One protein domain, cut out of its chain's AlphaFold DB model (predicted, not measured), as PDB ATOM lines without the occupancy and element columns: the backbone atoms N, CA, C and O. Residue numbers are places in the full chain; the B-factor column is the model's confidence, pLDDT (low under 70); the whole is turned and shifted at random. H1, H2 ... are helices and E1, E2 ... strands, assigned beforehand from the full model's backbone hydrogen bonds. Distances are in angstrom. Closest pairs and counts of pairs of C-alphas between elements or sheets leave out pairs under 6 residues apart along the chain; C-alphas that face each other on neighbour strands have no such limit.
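What this domain is: This is residues 119 to 250 of the 252 residues of the protein "Hypothetical protein" of Rotaria sordida (UniProt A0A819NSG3). A twisted sheet of five antiparallel strands makes the core, with the short helix H4 over part of one face, where E3 and E1 run, and the short helix H1 at the end of E1. The long helix H3 reaches away from the sheet, meeting it only with its last residues 191 to 192; H2 packs across H3 towards its far end, and the long link of residues 146 to 165 runs from E2 round to H2 in a wide loop, of which residues 154 to 161 stick out. The printed part has 132 residues with five named helices and five named strands, in the order E1 H1 E2 H2 H3 E3 H4 E4 E5 H5, and its class is mixed, helices and strands. The sheet's order is E3 E1 E2 E5 E4. The whole is only just compact, close to loose, with a radius of gyration of the C-alphas of 16.5 A and spans of 46 by 35 by 28 A.

Where its parts are: The sheet holds E3, residues 200 to 205, 15.9 A long from first to last C-alpha; E1, residues 119 to 124, 16.3 A; E2, residues 139 to 145, 20.2 A; E5, residues 236 to 241, 16.8 A; and E4, residues 228 to 233, 15.8 A. E1 begins at C-alpha 119, at (-10.493, 39.086, 36.123). H3, residues 176 to 192, is the longest helix, 23.9 A from C-alpha 176 at (-3.066, 47.221, 3.931) to C-alpha 192 at (3.455, 39.120, 25.407). The shorter helices are H1, residues 125 to 131; H2, residues 166 to 172; H4, residues 208 to 215, 11.7 A long; and H5, residues 244 to 247, which ends at C-alpha 247, at (5.751, 57.535, 28.310).

How they stand to each other: E2 and E1 are antiparallel neighbours at 160 degrees between their directions, with N 122 and O 141 2.8 A apart, within hydrogen-bond range. On its other side E2 has E5, antiparallel at 161 degrees, with N 142 and O 239 at 2.8 A. The edge strand E3 is antiparallel to E1, with N 121 and O 201 at 2.8 A. The other edge strand, E4, forms a hairpin with E5, with N 231 and O 238 at 2.8 A. H4 is on the sheet at a height over the sheet of 9.3 A; it lies over E1 and runs along the strands, at 0 degrees to E1 on the local plane. The closest C-alphas of E3 and H4, those of Leu 205 and Leu 211, are 6.3 A apart. H1 only grazes the sheet with its residues 125 to 131; its closest C-alphas to E2 are those of Gly 128 and Tyr 139, 4.4 A apart. H3 only grazes the sheet with its residues 191 to 192. H1 and H3 are close but not clearly touching, with the C-alphas of Ile 127 and Phe 192 6.4 A apart and a steep tilt of 60 degrees, opposite ways. H2 is not on the sheet; it touches H3, which touches it with residues 177 to 182 alone, and their lines are about perpendicular at 76 degrees, with the closest C-alphas, those of Ile 171 and Ser 178, 4.9 A apart. E2, H2 with H3, and E3 form a split strand-helix-strand unit, two strands running the same way with helices between them along the chain and E1 between them in the sheet; its crossover is right-handed. H5 is not on the sheet and is apart from H2, H3 and H4, among others. In H1, H2 and H3 every O i to N i+4 pair is within hydrogen-bond range, in H4 2 of 4 are, and H5 is too short for such a pair.

The domain as a whole: The two C-alphas farthest apart, those of Leu 176 and Thr 220, are 47.7 A apart. The printed part has no cut. The links from E2 to H2, 20 residues, and from H4 to E4, 12 residues, are long; residues 154 to 161 stand free. The mean pLDDT of the printed part is 71.4; 53 residues are under 70, namely 124 to 138, 154 to 161, 171, 181 to 200 and 242 to 250.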
ATOM      1  N   TYR A 119     -11.837  38.649  36.454       86.81
ATOM      2  CA  TYR A 119     -10.493  39.086  36.123       86.81
ATOM      3  C   TYR A 119      -9.541  37.901  35.985       86.81
ATOM      4  O   TYR A 119      -9.712  36.850  36.605       86.81
ATOM      5  N   SER A 120      -8.504  38.102  35.185       82.12
ATOM      6  CA  SER A 120      -7.337  37.235  35.116       82.12
ATOM      7  C   SER A 120      -6.073  38.085  35.093       82.12
ATOM      8  O   SER A 120      -5.967  38.997  34.271       82.12
ATOM      9  N   ARG A 121      -5.118  37.769  35.963       81.94
ATOM     10  CA  ARG A 121      -3.767  38.325  35.995       81.94
ATOM     11  C   ARG A 121      -2.795  37.291  35.441       81.94
ATOM     12  O   ARG A 121      -2.846  36.124  35.824       81.94
ATOM     13  N   HIS A 122      -1.914  37.735  34.559       76.69
ATOM     14  CA  HIS A 122      -0.874  36.931  33.938       76.69
ATOM     15  C   HIS A 122       0.470  37.630  34.078       76.69
ATOM     16  O   HIS A 122       0.604  38.798  33.713       76.69
ATOM     17  N   ASN A 123       1.464  36.893  34.554       72.94
ATOM     18  CA  ASN A 123       2.831  37.369  34.694       72.94
ATOM     19  C   ASN A 123       3.674  36.900  33.500       72.94
ATOM     20  O   ASN A 123       3.842  35.700  33.282       72.94
ATOM     21  N   SER A 124       4.218  37.842  32.728       66.00
ATOM     22  CA  SER A 124       5.057  37.554  31.563       66.00
ATOM     23  C   SER A 124       6.540  37.724  31.896       66.00
ATOM     24  O   SER A 124       7.038  38.842  32.031       66.00
ATOM     25  N   LEU A 125       7.255  36.600  32.015       64.50
ATOM     26  CA  LEU A 125       8.709  36.576  32.235       64.50
ATOM     27  C   LEU A 125       9.518  37.103  31.032       64.50
ATOM     28  O   LEU A 125      10.452  37.874  31.240       64.50
ATOM     29  N   PRO A 126       9.194  36.752  29.766       59.28
ATOM     30  CA  PRO A 126       9.941  37.274  28.619       59.28
ATOM     31  C   PRO A 126       9.877  38.800  28.519       59.28
ATOM     32  O   PRO A 126      10.879  39.435  28.201       59.28
ATOM     33  N   ILE A 127       8.718  39.397  28.829       60.84
ATOM     34  CA  ILE A 127       8.586  40.857  28.830       60.84
ATOM     35  C   ILE A 127       9.277  41.464  30.028       60.84
ATOM     36  O   ILE A 127       9.955  42.468  29.855       60.84
ATOM     37  N   GLY A 128       9.128  40.908  31.231       60.19
ATOM     38  CA  GLY A 128       9.794  41.507  32.378       60.19
ATOM     39  C   GLY A 128      11.319  41.483  32.210       60.19
ATOM     40  O   GLY A 128      11.964  42.468  32.550       60.19
ATOM     41  N   ARG A 129      11.878  40.469  31.523       61.53
ATOM     42  CA  ARG A 129      13.289  40.468  31.086       61.53
ATOM     43  C   ARG A 129      13.598  41.544  30.047       61.53
ATOM     44  O   ARG A 129      14.649  42.165  30.114       61.53
ATOM     45  N   HIS A 130      12.707  41.766  29.081       56.41
ATOM     46  CA  HIS A 130      12.915  42.769  28.031       56.41
ATOM     47  C   HIS A 130      12.731  44.215  28.520       56.41
ATOM     48  O   HIS A 130      13.362  45.132  28.009       56.41
ATOM     49  N   THR A 131      11.849  44.421  29.494       57.03
ATOM     50  CA  THR A 131      11.459  45.743  30.000       57.03
ATOM     51  C   THR A 131      12.195  46.133  31.278       57.03
ATOM     52  O   THR A 131      12.148  47.304  31.639       57.03
ATOM     53  N   MET A 132      12.878  45.183  31.935       57.81
ATOM     54  CA  MET A 132      13.658  45.378  33.167       57.81
ATOM     55  C   MET A 132      12.894  46.172  34.242       57.81
ATOM     56  O   MET A 132      13.465  47.000  34.944       57.81
ATOM     57  N   ILE A 133      11.575  45.961  34.341       55.38
ATOM     58  CA  ILE A 133      10.691  46.757  35.214       55.38
ATOM     59  C   ILE A 133      10.922  46.449  36.700       55.38
ATOM     60  O   ILE A 133      10.613  47.273  37.555       55.38
ATOM     61  N   ASN A 134      11.470  45.276  37.014       56.53
ATOM     62  CA  ASN A 134      11.816  44.837  38.362       56.53
ATOM     63  C   ASN A 134      12.977  43.830  38.322       56.53
ATOM     64  O   ASN A 134      13.284  43.265  37.269       56.53
ATOM     65  N   GLU A 135      13.598  43.594  39.479       54.28
ATOM     66  CA  GLU A 135      14.699  42.632  39.652       54.28
ATOM     67  C   GLU A 135      14.282  41.205  39.258       54.28
ATOM     68  O   GLU A 135      15.050  40.477  38.630       54.28
ATOM     69  N   ASP A 136      13.017  40.851  39.505       57.62
ATOM     70  CA  ASP A 136      12.445  39.539  39.174       57.62
ATOM     71  C   ASP A 136      12.109  39.353  37.688       57.62
ATOM     72  O   ASP A 136      11.762  38.249  37.254       57.62
ATOM     73  N   CYS A 137      12.191  40.415  36.879       56.56
ATOM     74  CA  CYS A 137      11.821  40.397  35.468       56.56
ATOM     75  C   CYS A 137      10.405  39.828  35.226       56.56
ATOM     76  O   CYS A 137      10.177  39.065  34.281       56.56
ATOM     77  N   ILE A 138       9.430  40.222  36.051       65.88
ATOM     78  CA  ILE A 138       8.018  39.838  35.941       65.88
ATOM     79  C   ILE A 138       7.192  41.024  35.444       65.88
ATOM     80  O   ILE A 138       7.115  42.053  36.111       65.88
ATOM     81  N   TYR A 139       6.510  40.852  34.307       70.25
ATOM     82  CA  TYR A 139       5.578  41.837  33.755       70.25
ATOM     83  C   TYR A 139       4.118  41.435  34.031       70.25
ATOM     84  O   TYR A 139       3.597  40.558  33.327       70.25
ATOM     85  N   PRO A 140       3.446  42.011  35.047       76.19
ATOM     86  CA  PRO A 140       2.062  41.680  35.342       76.19
ATOM     87  C   PRO A 140       1.116  42.349  34.340       76.19
ATOM     88  O   PRO A 140       1.223  43.531  34.005       76.19
ATOM     89  N   THR A 141       0.165  41.562  33.854       79.44
ATOM     90  CA  THR A 141      -0.888  41.992  32.935       79.44
ATOM     91  C   THR A 141      -2.226  41.532  33.471       79.44
ATOM     92  O   THR A 141      -2.352  40.409  33.955       79.44
ATOM     93  N   TRP A 142      -3.238  42.378  33.375       85.56
ATOM     94  CA  TRP A 142      -4.584  42.095  33.842       85.56
ATOM     95  C   TRP A 142      -5.550  42.148  32.668       85.56
ATOM     96  O   TRP A 142      -5.409  42.951  31.746       85.56
ATOM     97  N   LYS A 143      -6.555  41.282  32.716       85.81
ATOM     98  CA  LYS A 143      -7.735  41.305  31.855       85.81
ATOM     99  C   LYS A 143      -8.951  41.244  32.762       85.81
ATOM    100  O   LYS A 143      -9.091  40.283  33.507       85.81
ATOM    101  N   VAL A 144      -9.818  42.239  32.675       88.50
ATOM    102  CA  VAL A 144     -11.069  42.356  33.426       88.50
ATOM    103  C   VAL A 144     -12.221  42.374  32.430       88.50
ATOM    104  O   VAL A 144     -12.168  43.083  31.427       88.50
ATOM    105  N   GLN A 145     -13.260  41.581  32.668       86.44
ATOM    106  CA  GLN A 145     -14.492  41.633  31.886       86.44
ATOM    107  C   GLN A 145     -15.348  42.812  32.342       86.44
ATOM    108  O   GLN A 145     -15.581  42.996  33.536       86.44
ATOM    109  N   LEU A 146     -15.825  43.592  31.378       87.81
ATOM    110  CA  LEU A 146     -16.704  44.732  31.586       87.81
ATOM    111  C   LEU A 146     -18.122  44.381  31.145       87.81
ATOM    112  O   LEU A 146     -18.326  43.817  30.069       87.81
ATOM    113  N   ARG A 147     -19.104  44.752  31.965       88.50
ATOM    114  CA  ARG A 147     -20.528  44.598  31.653       88.50
ATOM    115  C   ARG A 147     -21.030  45.780  30.847       88.50
ATOM    116  O   ARG A 147     -20.667  46.915  31.137       88.50
ATOM    117  N   GLN A 148     -21.885  45.490  29.870       87.25
ATOM    118  CA  GLN A 148     -22.673  46.472  29.125       87.25
ATOM    119  C   GLN A 148     -21.859  47.612  28.501       87.25
ATOM    120  O   GLN A 148     -22.398  48.653  28.168       87.25
ATOM    121  N   ILE A 149     -20.559  47.431  28.277       85.19
ATOM    122  CA  ILE A 149     -19.682  48.521  27.836       85.19
ATOM    123  C   ILE A 149     -20.112  49.113  26.482       85.19
ATOM    124  O   ILE A 149     -19.915  50.299  26.235       85.19
ATOM    125  N   GLN A 150     -20.795  48.323  25.648       78.56
ATOM    126  CA  GLN A 150     -21.377  48.752  24.374       78.56
ATOM    127  C   GLN A 150     -22.495  49.801  24.514       78.56
ATOM    128  O   GLN A 150     -22.774  50.505  23.546       78.56
ATOM    129  N   THR A 151     -23.122  49.943  25.689       82.69
ATOM    130  CA  THR A 151     -24.084  51.029  25.964       82.69
ATOM    131  C   THR A 151     -23.392  52.365  26.211       82.69
ATOM    132  O   THR A 151     -24.028  53.408  26.153       82.69
ATOM    133  N   PHE A 152     -22.095  52.347  26.520       81.00
ATOM    134  CA  PHE A 152     -21.288  53.550  26.727       81.00
ATOM    135  C   PHE A 152     -20.432  53.847  25.492       81.00
ATOM    136  O   PHE A 152     -20.306  54.993  25.069       81.00
ATOM    137  N   PHE A 153     -19.880  52.798  24.881       74.88
ATOM    138  CA  PHE A 153     -19.061  52.848  23.675       74.88
ATOM    139  C   PHE A 153     -19.856  52.302  22.490       74.88
ATOM    140  O   PHE A 153     -19.597  51.217  21.972       74.88
ATOM    141  N   HIS A 154     -20.869  53.062  22.083       64.75
ATOM    142  CA  HIS A 154     -21.688  52.735  20.926       64.75
ATOM    143  C   HIS A 154     -20.827  52.662  19.652       64.75
ATOM    144  O   HIS A 154     -20.083  53.591  19.339       64.75
ATOM    145  N   SER A 155     -20.993  51.590  18.871       59.78
ATOM    146  CA  SER A 155     -20.257  51.335  17.617       59.78
ATOM    147  C   SER A 155     -20.399  52.433  16.557       59.78
ATOM    148  O   SER A 155     -19.586  52.518  15.641       59.78
ATOM    149  N   GLN A 156     -21.415  53.290  16.680       54.97
ATOM    150  CA  GLN A 156     -21.652  54.417  15.777       54.97
ATOM    151  C   GLN A 156     -20.756  55.630  16.070       54.97
ATOM    152  O   GLN A 156     -20.585  56.488  15.205       54.97
ATOM    153  N   PHE A 157     -20.147  55.705  17.255       56.78
ATOM    154  CA  PHE A 157     -19.258  56.803  17.621       56.78
ATOM    155  C   PHE A 157     -17.809  56.356  17.450       56.78
ATOM    156  O   PHE A 157     -17.129  55.976  18.402       56.78
ATOM    157  N   TYR A 158     -17.321  56.428  16.209       59.19
ATOM    158  CA  TYR A 158     -15.884  56.420  15.955       59.19
ATOM    159  C   TYR A 158     -15.244  57.532  16.784       59.19
ATOM    160  O   TYR A 158     -15.508  58.719  16.562       59.19
ATOM    161  N   GLN A 159     -14.424  57.145  17.760       64.88
ATOM    162  CA  GLN A 159     -13.806  58.108  18.653       64.88
ATOM    163  C   GLN A 159     -12.876  59.027  17.847       64.88
ATOM    164  O   GLN A 159     -11.922  58.579  17.215       64.88
ATOM    165  N   SER A 160     -13.159  60.331  17.853       67.56
ATOM    166  CA  SER A 160     -12.492  61.312  16.986       67.56
ATOM    167  C   SER A 160     -11.031  61.593  17.350       67.56
ATOM    168  O   SER A 160     -10.364  62.336  16.629       67.56
ATOM    169  N   TRP A 161     -10.514  61.018  18.439       69.31
ATOM    170  CA  TRP A 161      -9.162  61.283  18.944       69.31
ATOM    171  C   TRP A 161      -8.055  60.879  17.962       69.31
ATOM    172  O   TRP A 161      -6.958  61.430  18.010       69.31
ATOM    173  N   ASN A 162      -8.327  59.964  17.025       70.00
ATOM    174  CA  ASN A 162      -7.348  59.522  16.030       70.00
ATOM    175  C   ASN A 162      -7.369  60.340  14.720       70.00
ATOM    176  O   ASN A 162      -6.529  60.113  13.849       70.00
ATOM    177  N   ARG A 163      -8.270  61.325  14.563       74.62
ATOM    178  CA  ARG A 163      -8.441  62.080  13.300       74.62
ATOM    179  C   ARG A 163      -7.239  62.932  12.900       74.62
ATOM    180  O   ARG A 163      -7.078  63.226  11.720       74.62
ATOM    181  N   HIS A 164      -6.380  63.289  13.851       78.88
ATOM    182  CA  HIS A 164      -5.175  64.089  13.595       78.88
ATOM    183  C   HIS A 164      -3.894  63.458  14.156       78.88
ATOM    184  O   HIS A 164      -2.805  64.004  13.995       78.88
ATOM    185  N   HIS A 165      -3.998  62.285  14.784       78.38
ATOM    186  CA  HIS A 165      -2.864  61.628  15.418       78.38
ATOM    187  C   HIS A 165      -2.189  60.659  14.439       78.38
ATOM    188  O   HIS A 165      -2.567  59.490  14.341       78.38
ATOM    189  N   LYS A 166      -1.174  61.138  13.704       80.19
ATOM    190  CA  LYS A 166      -0.478  60.368  12.648       80.19
ATOM    191  C   LYS A 166      -0.027  58.962  13.091       80.19
ATOM    192  O   LYS A 166      -0.282  58.019  12.342       80.19
ATOM    193  N   PRO A 167       0.564  58.758  14.288       75.12
ATOM    194  CA  PRO A 167       0.919  57.409  14.736       75.12
ATOM    195  C   PRO A 167      -0.298  56.499  14.935       75.12
ATOM    196  O   PRO A 167      -0.239  55.313  14.625       75.12
ATOM    197  N   ALA A 168      -1.425  57.045  15.404       72.69
ATOM    198  CA  ALA A 168      -2.653  56.267  15.562       72.69
ATOM    199  C   ALA A 168      -3.259  55.933  14.197       72.69
ATOM    200  O   ALA A 168      -3.674  54.805  13.978       72.69
ATOM    201  N   GLN A 169      -3.236  56.865  13.247       80.62
ATOM    202  CA  GLN A 169      -3.686  56.623  11.873       80.62
ATOM    203  C   GLN A 169      -2.876  55.529  11.176       80.62
ATOM    204  O   GLN A 169      -3.434  54.708  10.455       80.62
ATOM    205  N   MET A 170      -1.563  55.467  11.418       78.62
ATOM    206  CA  MET A 170      -0.730  54.380  10.897       78.62
ATOM    207  C   MET A 170      -1.164  53.001  11.406       78.62
ATOM    208  O   MET A 170      -0.984  52.024  10.687       78.62
ATOM    209  N   ILE A 171      -1.710  52.924  12.622       69.50
ATOM    210  CA  ILE A 171      -2.101  51.667  13.270       69.50
ATOM    211  C   ILE A 171      -3.584  51.350  13.055       69.50
ATOM    212  O   ILE A 171      -3.930  50.181  12.987       69.50
ATOM    213  N   PHE A 172      -4.470  52.342  12.972       72.88
ATOM    214  CA  PHE A 172      -5.924  52.142  13.045       72.88
ATOM    215  C   PHE A 172      -6.689  52.537  11.774       72.88
ATOM    216  O   PHE A 172      -7.911  52.443  11.767       72.88
ATOM    217  N   ASN A 173      -6.019  52.970  10.701       77.25
ATOM    218  CA  ASN A 173      -6.697  53.226   9.424       77.25
ATOM    219  C   ASN A 173      -7.057  51.920   8.693       77.25
ATOM    220  O   ASN A 173      -6.363  50.914   8.825       77.25
ATOM    221  N   ASP A 174      -8.059  51.964   7.820       73.75
ATOM    222  CA  ASP A 174      -8.453  50.823   6.986       73.75
ATOM    223  C   ASP A 174      -7.617  50.749   5.696       73.75
ATOM    224  O   ASP A 174      -8.083  51.030   4.594       73.75
ATOM    225  N   ASN A 175      -6.332  50.408   5.819       81.75
ATOM    226  CA  ASN A 175      -5.458  50.150   4.669       81.75
ATOM    227  C   ASN A 175      -4.495  48.982   4.925       81.75
ATOM    228  O   ASN A 175      -4.210  48.632   6.067       81.75
ATOM    229  N   LEU A 176      -3.940  48.403   3.853       76.38
ATOM    230  CA  LEU A 176      -3.066  47.221   3.931       76.38
ATOM    231  C   LEU A 176      -1.858  47.400   4.866       76.38
ATOM    232  O   LEU A 176      -1.463  46.455   5.548       76.38
ATOM    233  N   ARG A 177      -1.265  48.601   4.909       76.31
ATOM    234  CA  ARG A 177      -0.110  48.887   5.775       76.31
ATOM    235  C   ARG A 177      -0.511  48.882   7.247       76.31
ATOM    236  O   ARG A 177       0.179  48.275   8.058       76.31
ATOM    237  N   SER A 178      -1.637  49.507   7.569       74.25
ATOM    238  CA  SER A 178      -2.223  49.496   8.906       74.25
ATOM    239  C   SER A 178      -2.584  48.076   9.336       74.25
ATOM    240  O   SER A 178      -2.164  47.644  10.405       74.25
ATOM    241  N   THR A 179      -3.210  47.273   8.469       72.44
ATOM    242  CA  THR A 179      -3.494  45.857   8.757       72.44
ATOM    243  C   THR A 179      -2.222  45.061   9.054       72.44
ATOM    244  O   THR A 179      -2.195  44.286  10.012       72.44
ATOM    245  N   ALA A 180      -1.144  45.262   8.289       72.94
ATOM    246  CA  ALA A 180       0.139  44.607   8.549       72.94
ATOM    247  C   ALA A 180       0.732  45.030   9.906       72.94
ATOM    248  O   ALA A 180       1.151  44.175  10.687       72.94
ATOM    249  N   ILE A 181       0.693  46.327  10.231       69.88
ATOM    250  CA  ILE A 181       1.143  46.867  11.522       69.88
ATOM    251  C   ILE A 181       0.309  46.293  12.673       69.88
ATOM    252  O   ILE A 181       0.875  45.770  13.631       69.88
ATOM    253  N   GLN A 182      -1.021  46.312  12.570       65.69
ATOM    254  CA  GLN A 182      -1.916  45.705  13.557       65.69
ATOM    255  C   GLN A 182      -1.635  44.221  13.729       65.69
ATOM    256  O   GLN A 182      -1.675  43.729  14.848       65.69
ATOM    257  N   THR A 183      -1.357  43.498  12.645       65.44
ATOM    258  CA  THR A 183      -1.061  42.065  12.710       65.44
ATOM    259  C   THR A 183       0.240  41.823  13.468       65.44
ATOM    260  O   THR A 183       0.261  40.995  14.375       65.44
ATOM    261  N   THR A 184       1.298  42.588  13.185       64.81
ATOM    262  CA  THR A 184       2.564  42.519  13.931       64.81
ATOM    263  C   THR A 184       2.376  42.884  15.400       64.81
ATOM    264  O   THR A 184       2.845  42.159  16.273       64.81
ATOM    265  N   ILE A 185       1.632  43.955  15.695       64.00
ATOM    266  CA  ILE A 185       1.297  44.366  17.066       64.00
ATOM    267  C   ILE A 185       0.496  43.263  17.767       64.00
ATOM    268  O   ILE A 185       0.849  42.865  18.869       64.00
ATOM    269  N   LYS A 186      -0.535  42.700  17.127       61.81
ATOM    270  CA  LYS A 186      -1.338  41.587  17.662       61.81
ATOM    271  C   LYS A 186      -0.484  40.344  17.905       61.81
ATOM    272  O   LYS A 186      -0.663  39.697  18.931       61.81
ATOM    273  N   MET A 187       0.450  40.014  17.011       60.47
ATOM    274  CA  MET A 187       1.390  38.903  17.198       60.47
ATOM    275  C   MET A 187       2.337  39.155  18.374       60.47
ATOM    276  O   MET A 187       2.479  38.280  19.228       60.47
ATOM    277  N   ALA A 188       2.917  40.355  18.467       57.88
ATOM    278  CA  ALA A 188       3.759  40.764  19.586       57.88
ATOM    279  C   ALA A 188       2.976  40.696  20.902       57.88
ATOM    280  O   ALA A 188       3.384  39.997  21.823       57.88
ATOM    281  N   HIS A 189       1.781  41.288  20.956       59.56
ATOM    282  CA  HIS A 189       0.892  41.219  22.113       59.56
ATOM    283  C   HIS A 189       0.462  39.787  22.451       59.56
ATOM    284  O   HIS A 189       0.399  39.428  23.620       59.56
ATOM    285  N   ARG A 190       0.208  38.918  21.470       57.25
ATOM    286  CA  ARG A 190      -0.111  37.504  21.729       57.25
ATOM    287  C   ARG A 190       1.070  36.759  22.351       57.25
ATOM    288  O   ARG A 190       0.856  35.934  23.235       57.25
ATOM    289  N   ALA A 191       2.294  37.050  21.917       58.84
ATOM    290  CA  ALA A 191       3.503  36.527  22.545       58.84
ATOM    291  C   ALA A 191       3.721  37.125  23.948       58.84
ATOM    292  O   ALA A 191       4.134  36.413  24.860       58.84
ATOM    293  N   PHE A 192       3.382  38.402  24.137       57.66
ATOM    294  CA  PHE A 192       3.455  39.120  25.407       57.66
ATOM    295  C   PHE A 192       2.501  38.555  26.461       57.66
ATOM    296  O   PHE A 192       2.912  38.281  27.588       57.66
ATOM    297  N   TYR A 193       1.255  38.288  26.074       54.81
ATOM    298  CA  TYR A 193       0.232  37.676  26.919       54.81
ATOM    299  C   TYR A 193       0.326  36.142  26.956       54.81
ATOM    300  O   TYR A 193      -0.662  35.475  27.275       54.81
ATOM    301  N   ARG A 194       1.485  35.552  26.611       56.50
ATOM    302  CA  ARG A 194       1.715  34.105  26.712       56.50
ATOM    303  C   ARG A 194       1.561  33.683  28.175       56.50
ATOM    304  O   ARG A 194       2.424  33.914  29.013       56.50
ATOM    305  N   ARG A 195       0.412  33.081  28.463       53.66
ATOM    306  CA  ARG A 195      -0.019  32.643  29.790       53.66
ATOM    307  C   ARG A 195       0.772  31.407  30.229       53.66
ATOM    308  O   ARG A 195       0.441  30.317  29.765       53.66
ATOM    309  N   THR A 196       1.728  31.550  31.142       51.97
ATOM    310  CA  THR A 196       2.319  30.421  31.883       51.97
ATOM    311  C   THR A 196       1.420  30.074  33.066       51.97
ATOM    312  O   THR A 196       0.919  30.967  33.741       51.97
ATOM    313  N   LEU A 197       1.135  28.796  33.304       53.19
ATOM    314  CA  LEU A 197       0.226  28.354  34.374       53.19
ATOM    315  C   LEU A 197       0.764  28.666  35.780       53.19
ATOM    316  O   LEU A 197      -0.014  28.956  36.685       53.19
ATOM    317  N   LYS A 198       2.091  28.732  35.917       51.12
ATOM    318  CA  LYS A 198       2.806  28.922  37.183       51.12
ATOM    319  C   LYS A 198       2.549  30.248  37.916       51.12
ATOM    320  O   LYS A 198       2.853  30.322  39.095       51.12
ATOM    321  N   ASN A 199       2.001  31.280  37.263       53.69
ATOM    322  CA  ASN A 199       1.825  32.619  37.853       53.69
ATOM    323  C   ASN A 199       0.540  33.329  37.376       53.69
ATOM    324  O   ASN A 199       0.561  34.516  37.031       53.69
ATOM    325  N   ASN A 200      -0.574  32.598  37.311       67.88
ATOM    326  CA  ASN A 200      -1.867  33.165  36.937       67.88
ATOM    327  C   ASN A 200      -2.791  33.256  38.150       67.88
ATOM    328  O   ASN A 200      -3.022  32.262  38.829       67.88
ATOM    329  N   GLN A 201      -3.366  34.436  38.374       76.00
ATOM    330  CA  GLN A 201      -4.477  34.613  39.309       76.00
ATOM    331  C   GLN A 201      -5.745  34.853  38.494       76.00
ATOM    332  O   GLN A 201      -5.721  35.559  37.486       76.00
ATOM    333  N   SER A 202      -6.865  34.291  38.918       78.75
ATOM    334  CA  SER A 202      -8.172  34.598  38.343       78.75
ATOM    335  C   SER A 202      -9.216  34.629  39.437       78.75
ATOM    336  O   SER A 202      -9.111  33.890  40.412       78.75
ATOM    337  N   GLY A 203     -10.232  35.461  39.263       81.56
ATOM    338  CA  GLY A 203     -11.296  35.577  40.245       81.56
ATOM    339  C   GLY A 203     -12.457  36.417  39.749       81.56
ATOM    340  O   GLY A 203     -12.468  36.908  38.618       81.56
ATOM    341  N   ARG A 204     -13.451  36.577  40.620       86.25
ATOM    342  CA  ARG A 204     -14.632  37.405  40.379       86.25
ATOM    343  C   ARG A 204     -14.519  38.697  41.174       86.25
ATOM    344  O   ARG A 204     -14.280  38.654  42.376       86.25
ATOM    345  N   LEU A 205     -14.766  39.818  40.512       89.25
ATOM    346  CA  LEU A 205     -14.922  41.118  41.151       89.25
ATOM    347  C   LEU A 205     -16.392  41.274  41.545       89.25
ATOM    348  O   LEU A 205     -17.271  41.304  40.679       89.25
ATOM    349  N   LYS A 206     -16.679  41.301  42.850       89.12
ATOM    350  CA  LYS A 206     -18.039  41.525  43.371       89.12
ATOM    351  C   LYS A 206     -18.229  42.969  43.810       89.12
ATOM    352  O   LYS A 206     -19.324  43.506  43.680       89.12
ATOM    353  N   THR A 207     -17.166  43.573  44.326       90.38
ATOM    354  CA  THR A 207     -17.162  44.910  44.914       90.38
ATOM    355  C   THR A 207     -16.045  45.763  44.324       90.38
ATOM    356  O   THR A 207     -15.136  45.257  43.662       90.38
ATOM    357  N   VAL A 208     -16.100  47.069  44.586       88.69
ATOM    358  CA  VAL A 208     -15.013  47.987  44.224       88.69
ATOM    359  C   VAL A 208     -13.717  47.654  44.973       88.69
ATOM    360  O   VAL A 208     -12.634  47.787  44.412       88.69
ATOM    361  N   ASP A 209     -13.811  47.131  46.196       91.00
ATOM    362  CA  ASP A 209     -12.639  46.733  46.981       91.00
ATOM    363  C   ASP A 209     -11.895  45.568  46.332       91.00
ATOM    364  O   ASP A 209     -10.668  45.516  46.362       91.00
ATOM    365  N   ASP A 210     -12.618  44.648  45.686       90.38
ATOM    366  CA  ASP A 210     -11.995  43.560  44.926       90.38
ATOM    367  C   ASP A 210     -11.187  44.088  43.741       90.38
ATOM    368  O   ASP A 210     -10.149  43.520  43.406       90.38
ATOM    369  N   LEU A 211     -11.635  45.190  43.130       89.56
ATOM    370  CA  LEU A 211     -10.886  45.856  42.073       89.56
ATOM    371  C   LEU A 211      -9.624  46.519  42.634       89.56
ATOM    372  O   LEU A 211      -8.546  46.338  42.072       89.56
ATOM    373  N   TRP A 212      -9.731  47.246  43.749       89.44
ATOM    374  CA  TRP A 212      -8.579  47.909  44.366       89.44
ATOM    375  C   TRP A 212      -7.503  46.926  44.820       89.44
ATOM    376  O   TRP A 212      -6.318  47.199  44.637       89.44
ATOM    377  N   LYS A 213      -7.895  45.741  45.304       89.44
ATOM    378  CA  LYS A 213      -6.961  44.653  45.638       89.44
ATOM    379  C   LYS A 213      -6.079  44.228  44.459       89.44
ATOM    380  O   LYS A 213      -4.997  43.709  44.703       89.44
ATOM    381  N   LEU A 214      -6.483  44.463  43.204       87.19
ATOM    382  CA  LEU A 214      -5.643  44.159  42.036       87.19
ATOM    383  C   LEU A 214      -4.415  45.071  41.915       87.19
ATOM    384  O   LEU A 214      -3.449  44.686  41.258       87.19
ATOM    385  N   PHE A 215      -4.467  46.256  42.525       86.56
ATOM    386  CA  PHE A 215      -3.413  47.273  42.497       86.56
ATOM    387  C   PHE A 215      -2.563  47.281  43.771       86.56
ATOM    388  O   PHE A 215      -1.587  48.027  43.860       86.56
ATOM    389  N   VAL A 216      -2.940  46.479  44.770       85.62
ATOM    390  CA  VAL A 216      -2.199  46.366  46.023       85.62
ATOM    391  C   VAL A 216      -0.970  45.497  45.803       85.62
ATOM    392  O   VAL A 216      -1.056  44.369  45.319       85.62
ATOM    393  N   ASP A 217       0.183  46.027  46.186       79.00
ATOM    394  CA  ASP A 217       1.430  45.286  46.207       79.00
ATOM    395  C   ASP A 217       1.413  44.266  47.358       79.00
ATOM    396  O   ASP A 217       1.084  44.582  48.506       79.00
ATOM    397  N   GLU A 218       1.742  43.010  47.052       74.75
ATOM    398  CA  GLU A 218       1.624  41.916  48.017       74.75
ATOM    399  C   GLU A 218       2.609  42.040  49.189       74.75
ATOM    400  O   GLU A 218       2.302  41.526  50.268       74.75
ATOM    401  N   LEU A 219       3.742  42.728  49.008       76.44
ATOM    402  CA  LEU A 219       4.768  42.911  50.035       76.44
ATOM    403  C   LEU A 219       4.422  44.088  50.941       76.44
ATOM    404  O   LEU A 219       4.406  43.955  52.163       76.44
ATOM    405  N   THR A 220       4.108  45.237  50.346       81.56
ATOM    406  CA  THR A 220       3.860  46.477  51.100       81.56
ATOM    407  C   THR A 220       2.430  46.590  51.621       81.56
ATOM    408  O   THR A 220       2.166  47.406  52.501       81.56
ATOM    409  N   LYS A 221       1.498  45.785  51.086       84.75
ATOM    410  CA  LYS A 221       0.048  45.867  51.344       84.75
ATOM    411  C   LYS A 221      -0.556  47.245  51.042       84.75
ATOM    412  O   LYS A 221      -1.661  47.543  51.491       84.75
ATOM    413  N   GLN A 222       0.136  48.068  50.258       84.94
ATOM    414  CA  GLN A 222      -0.316  49.382  49.805       84.94
ATOM    415  C   GLN A 222      -0.572  49.373  48.297       84.94
ATOM    416  O   GLN A 222      -0.087  48.498  47.580       84.94
ATOM    417  N   ILE A 223      -1.336  50.353  47.807       82.00
ATOM    418  CA  ILE A 223      -1.518  50.546  46.364       82.00
ATOM    419  C   ILE A 223      -0.160  50.885  45.755       82.00
ATOM    420  O   ILE A 223       0.497  51.839  46.175       82.00
ATOM    421  N   LYS A 224       0.246  50.111  44.752       78.81
ATOM    422  CA  LYS A 224       1.519  50.304  44.072       78.81
ATOM    423  C   LYS A 224       1.495  51.611  43.265       78.81
ATOM    424  O   LYS A 224       0.652  51.753  42.375       78.81
ATOM    425  N   PRO A 225       2.411  52.565  43.516       78.12
ATOM    426  CA  PRO A 225       2.506  53.768  42.703       78.12
ATOM    427  C   PRO A 225       3.174  53.429  41.364       78.12
ATOM    428  O   PRO A 225       4.397  53.397  41.249       78.12
ATOM    429  N   CYS A 226       2.375  53.156  40.332       75.12
ATOM    430  CA  CYS A 226       2.879  52.914  38.982       75.12
ATOM    431  C   CYS A 226       1.913  53.392  37.896       75.12
ATOM    432  O   CYS A 226       0.719  53.586  38.122       75.12
ATOM    433  N   ILE A 227       2.455  53.575  36.692       78.69
ATOM    434  CA  ILE A 227       1.676  53.939  35.512       78.69
ATOM    435  C   ILE A 227       1.191  52.663  34.834       78.69
ATOM    436  O   ILE A 227       1.967  51.733  34.599       78.69
ATOM    437  N   TYR A 228      -0.087  52.654  34.472       81.31
ATOM    438  CA  TYR A 228      -0.696  51.575  33.715       81.31
ATOM    439  C   TYR A 228      -1.028  52.042  32.304       81.31
ATOM    440  O   TYR A 228      -1.635  53.095  32.115       81.31
ATOM    441  N   THR A 229      -0.674  51.226  31.317       79.62
ATOM    442  CA  THR A 229      -1.229  51.355  29.967       79.62
ATOM    443  C   THR A 229      -2.397  50.397  29.860       79.62
ATOM    444  O   THR A 229      -2.311  49.260  30.329       79.62
ATOM    445  N   TYR A 230      -3.490  50.845  29.246       83.25
ATOM    446  CA  TYR A 230      -4.678  50.023  29.087       83.25
ATOM    447  C   TYR A 230      -5.287  50.115  27.693       83.25
ATOM    448  O   TYR A 230      -5.087  51.076  26.953       83.25
ATOM    449  N   ILE A 231      -6.068  49.094  27.366       77.88
ATOM    450  CA  ILE A 231      -6.964  49.037  26.222       77.88
ATOM    451  C   ILE A 231      -8.311  48.493  26.692       77.88
ATOM    452  O   ILE A 231      -8.375  47.578  27.517       77.88
ATOM    453  N   ILE A 232      -9.389  49.067  26.170       80.81
ATOM    454  CA  ILE A 232     -10.721  48.477  26.255       80.81
ATOM    455  C   ILE A 232     -11.016  47.907  24.872       80.81
ATOM    456  O   ILE A 232     -10.986  48.635  23.885       80.81
ATOM    457  N   ASP A 233     -11.216  46.596  24.818       71.56
ATOM    458  CA  ASP A 233     -11.437  45.825  23.598       71.56
ATOM    459  C   ASP A 233     -12.683  44.959  23.783       71.56
ATOM    460  O   ASP A 233     -12.730  44.137  24.711       71.56
ATOM    461  N   ASP A 234     -13.687  45.192  22.938       73.44
ATOM    462  CA  ASP A 234     -15.057  44.692  23.053       73.44
ATOM    463  C   ASP A 234     -15.613  44.860  24.470       73.44
ATOM    464  O   ASP A 234     -16.001  45.954  24.852       73.44
ATOM    465  N   ASN A 235     -15.593  43.782  25.260       77.94
ATOM    466  CA  ASN A 235     -16.103  43.695  26.628       77.94
ATOM    467  C   ASN A 235     -14.980  43.462  27.654       77.94
ATOM    468  O   ASN A 235     -15.212  42.903  28.726       77.94
ATOM    469  N   THR A 236     -13.735  43.804  27.320       81.19
ATOM    470  CA  THR A 236     -12.569  43.500  28.155       81.19
ATOM    471  C   THR A 236     -11.686  44.719  28.357       81.19
ATOM    472  O   THR A 236     -11.199  45.316  27.405       81.19
ATOM    473  N   TRP A 237     -11.431  45.058  29.616       87.00
ATOM    474  CA  TRP A 237     -10.399  46.001  30.007       87.00
ATOM    475  C   TRP A 237      -9.103  45.241  30.237       87.00
ATOM    476  O   TRP A 237      -9.017  44.381  31.114       87.00
ATOM    477  N   ARG A 238      -8.092  45.517  29.422       83.88
ATOM    478  CA  ARG A 238      -6.767  44.917  29.550       83.88
ATOM    479  C   ARG A 238      -5.787  46.004  29.913       83.88
ATOM    480  O   ARG A 238      -5.764  47.037  29.254       83.88
ATOM    481  N   PHE A 239      -4.981  45.774  30.933       84.94
ATOM    482  CA  PHE A 239      -3.993  46.749  31.363       84.94
ATOM    483  C   PHE A 239      -2.732  46.074  31.879       84.94
ATOM    484  O   PHE A 239      -2.733  44.893  32.232       84.94
ATOM    485  N   SER A 240      -1.642  46.823  31.888       79.81
ATOM    486  CA  SER A 240      -0.347  46.357  32.362       79.81
ATOM    487  C   SER A 240       0.492  47.509  32.881       79.81
ATOM    488  O   SER A 240       0.325  48.663  32.471       79.81
ATOM    489  N   GLU A 241       1.403  47.193  33.795       77.75
ATOM    490  CA  GLU A 241       2.371  48.170  34.283       77.75
ATOM    491  C   GLU A 241       3.256  48.635  33.128       77.75
ATOM    492  O   GLU A 241       3.659  47.860  32.261       77.75
ATOM    493  N   THR A 242       3.540  49.926  33.073       66.69
ATOM    494  CA  THR A 242       4.362  50.513  32.019       66.69
ATOM    495  C   THR A 242       5.578  51.160  32.648       66.69
ATOM    496  O   THR A 242       5.453  52.034  33.502       66.69
ATOM    497  N   GLY A 243       6.764  50.721  32.225       53.97
ATOM    498  CA  GLY A 243       8.014  51.357  32.623       53.97
ATOM    499  C   GLY A 243       8.083  52.795  32.100       53.97
ATOM    500  O   GLY A 243       7.644  53.078  30.980       53.97
ATOM    501  N   ALA A 244       8.671  53.696  32.889       42.75
ATOM    502  CA  ALA A 244       8.752  55.134  32.606       42.75
ATOM    503  C   ALA A 244       9.313  55.488  31.207       42.75
ATOM    504  O   ALA A 244       8.988  56.540  30.657       42.75
ATOM    505  N   GLY A 245      10.099  54.599  30.586       43.31
ATOM    506  CA  GLY A 245      10.670  54.799  29.249       43.31
ATOM    507  C   GLY A 245       9.657  54.847  28.093       43.31
ATOM    508  O   GLY A 245       9.944  55.472  27.072       43.31
ATOM    509  N   PHE A 246       8.467  54.242  28.222       39.19
ATOM    510  CA  PHE A 246       7.454  54.258  27.149       39.19
ATOM    511  C   PHE A 246       6.676  55.588  27.089       39.19
ATOM    512  O   PHE A 246       6.326  56.052  26.002       39.19
ATOM    513  N   CYS A 247       6.472  56.257  28.232       35.69
ATOM    514  CA  CYS A 247       5.751  57.535  28.310       35.69
ATOM    515  C   CYS A 247       6.444  58.679  27.554       35.69
ATOM    516  O   CYS A 247       5.768  59.564  27.035       35.69
ATOM    517  N   TYR A 248       7.772  58.641  27.400       35.38
ATOM    518  CA  TYR A 248       8.512  59.720  26.734       35.38
ATOM    519  C   TYR A 248       8.147  59.901  25.245       35.38
ATOM    520  O   TYR A 248       8.483  60.925  24.654       35.38
ATOM    521  N   ARG A 249       7.457  58.929  24.623       36.19
ATOM    522  CA  ARG A 249       7.048  58.979  23.204       36.19
ATOM    523  C   ARG A 249       5.624  59.479  22.944       36.19
ATOM    524  O   ARG A 249       5.333  59.783  21.795       36.19
ATOM    525  N   PHE A 250       4.759  59.563  23.957       33.25
ATOM    526  CA  PHE A 250       3.359  59.999  23.790       33.25
ATOM    527  C   PHE A 250       3.058  61.367  24.415       33.25
ATOM    528  O   PHE A 250       2.006  61.936  24.151       33.25
TER     529      PHE A 250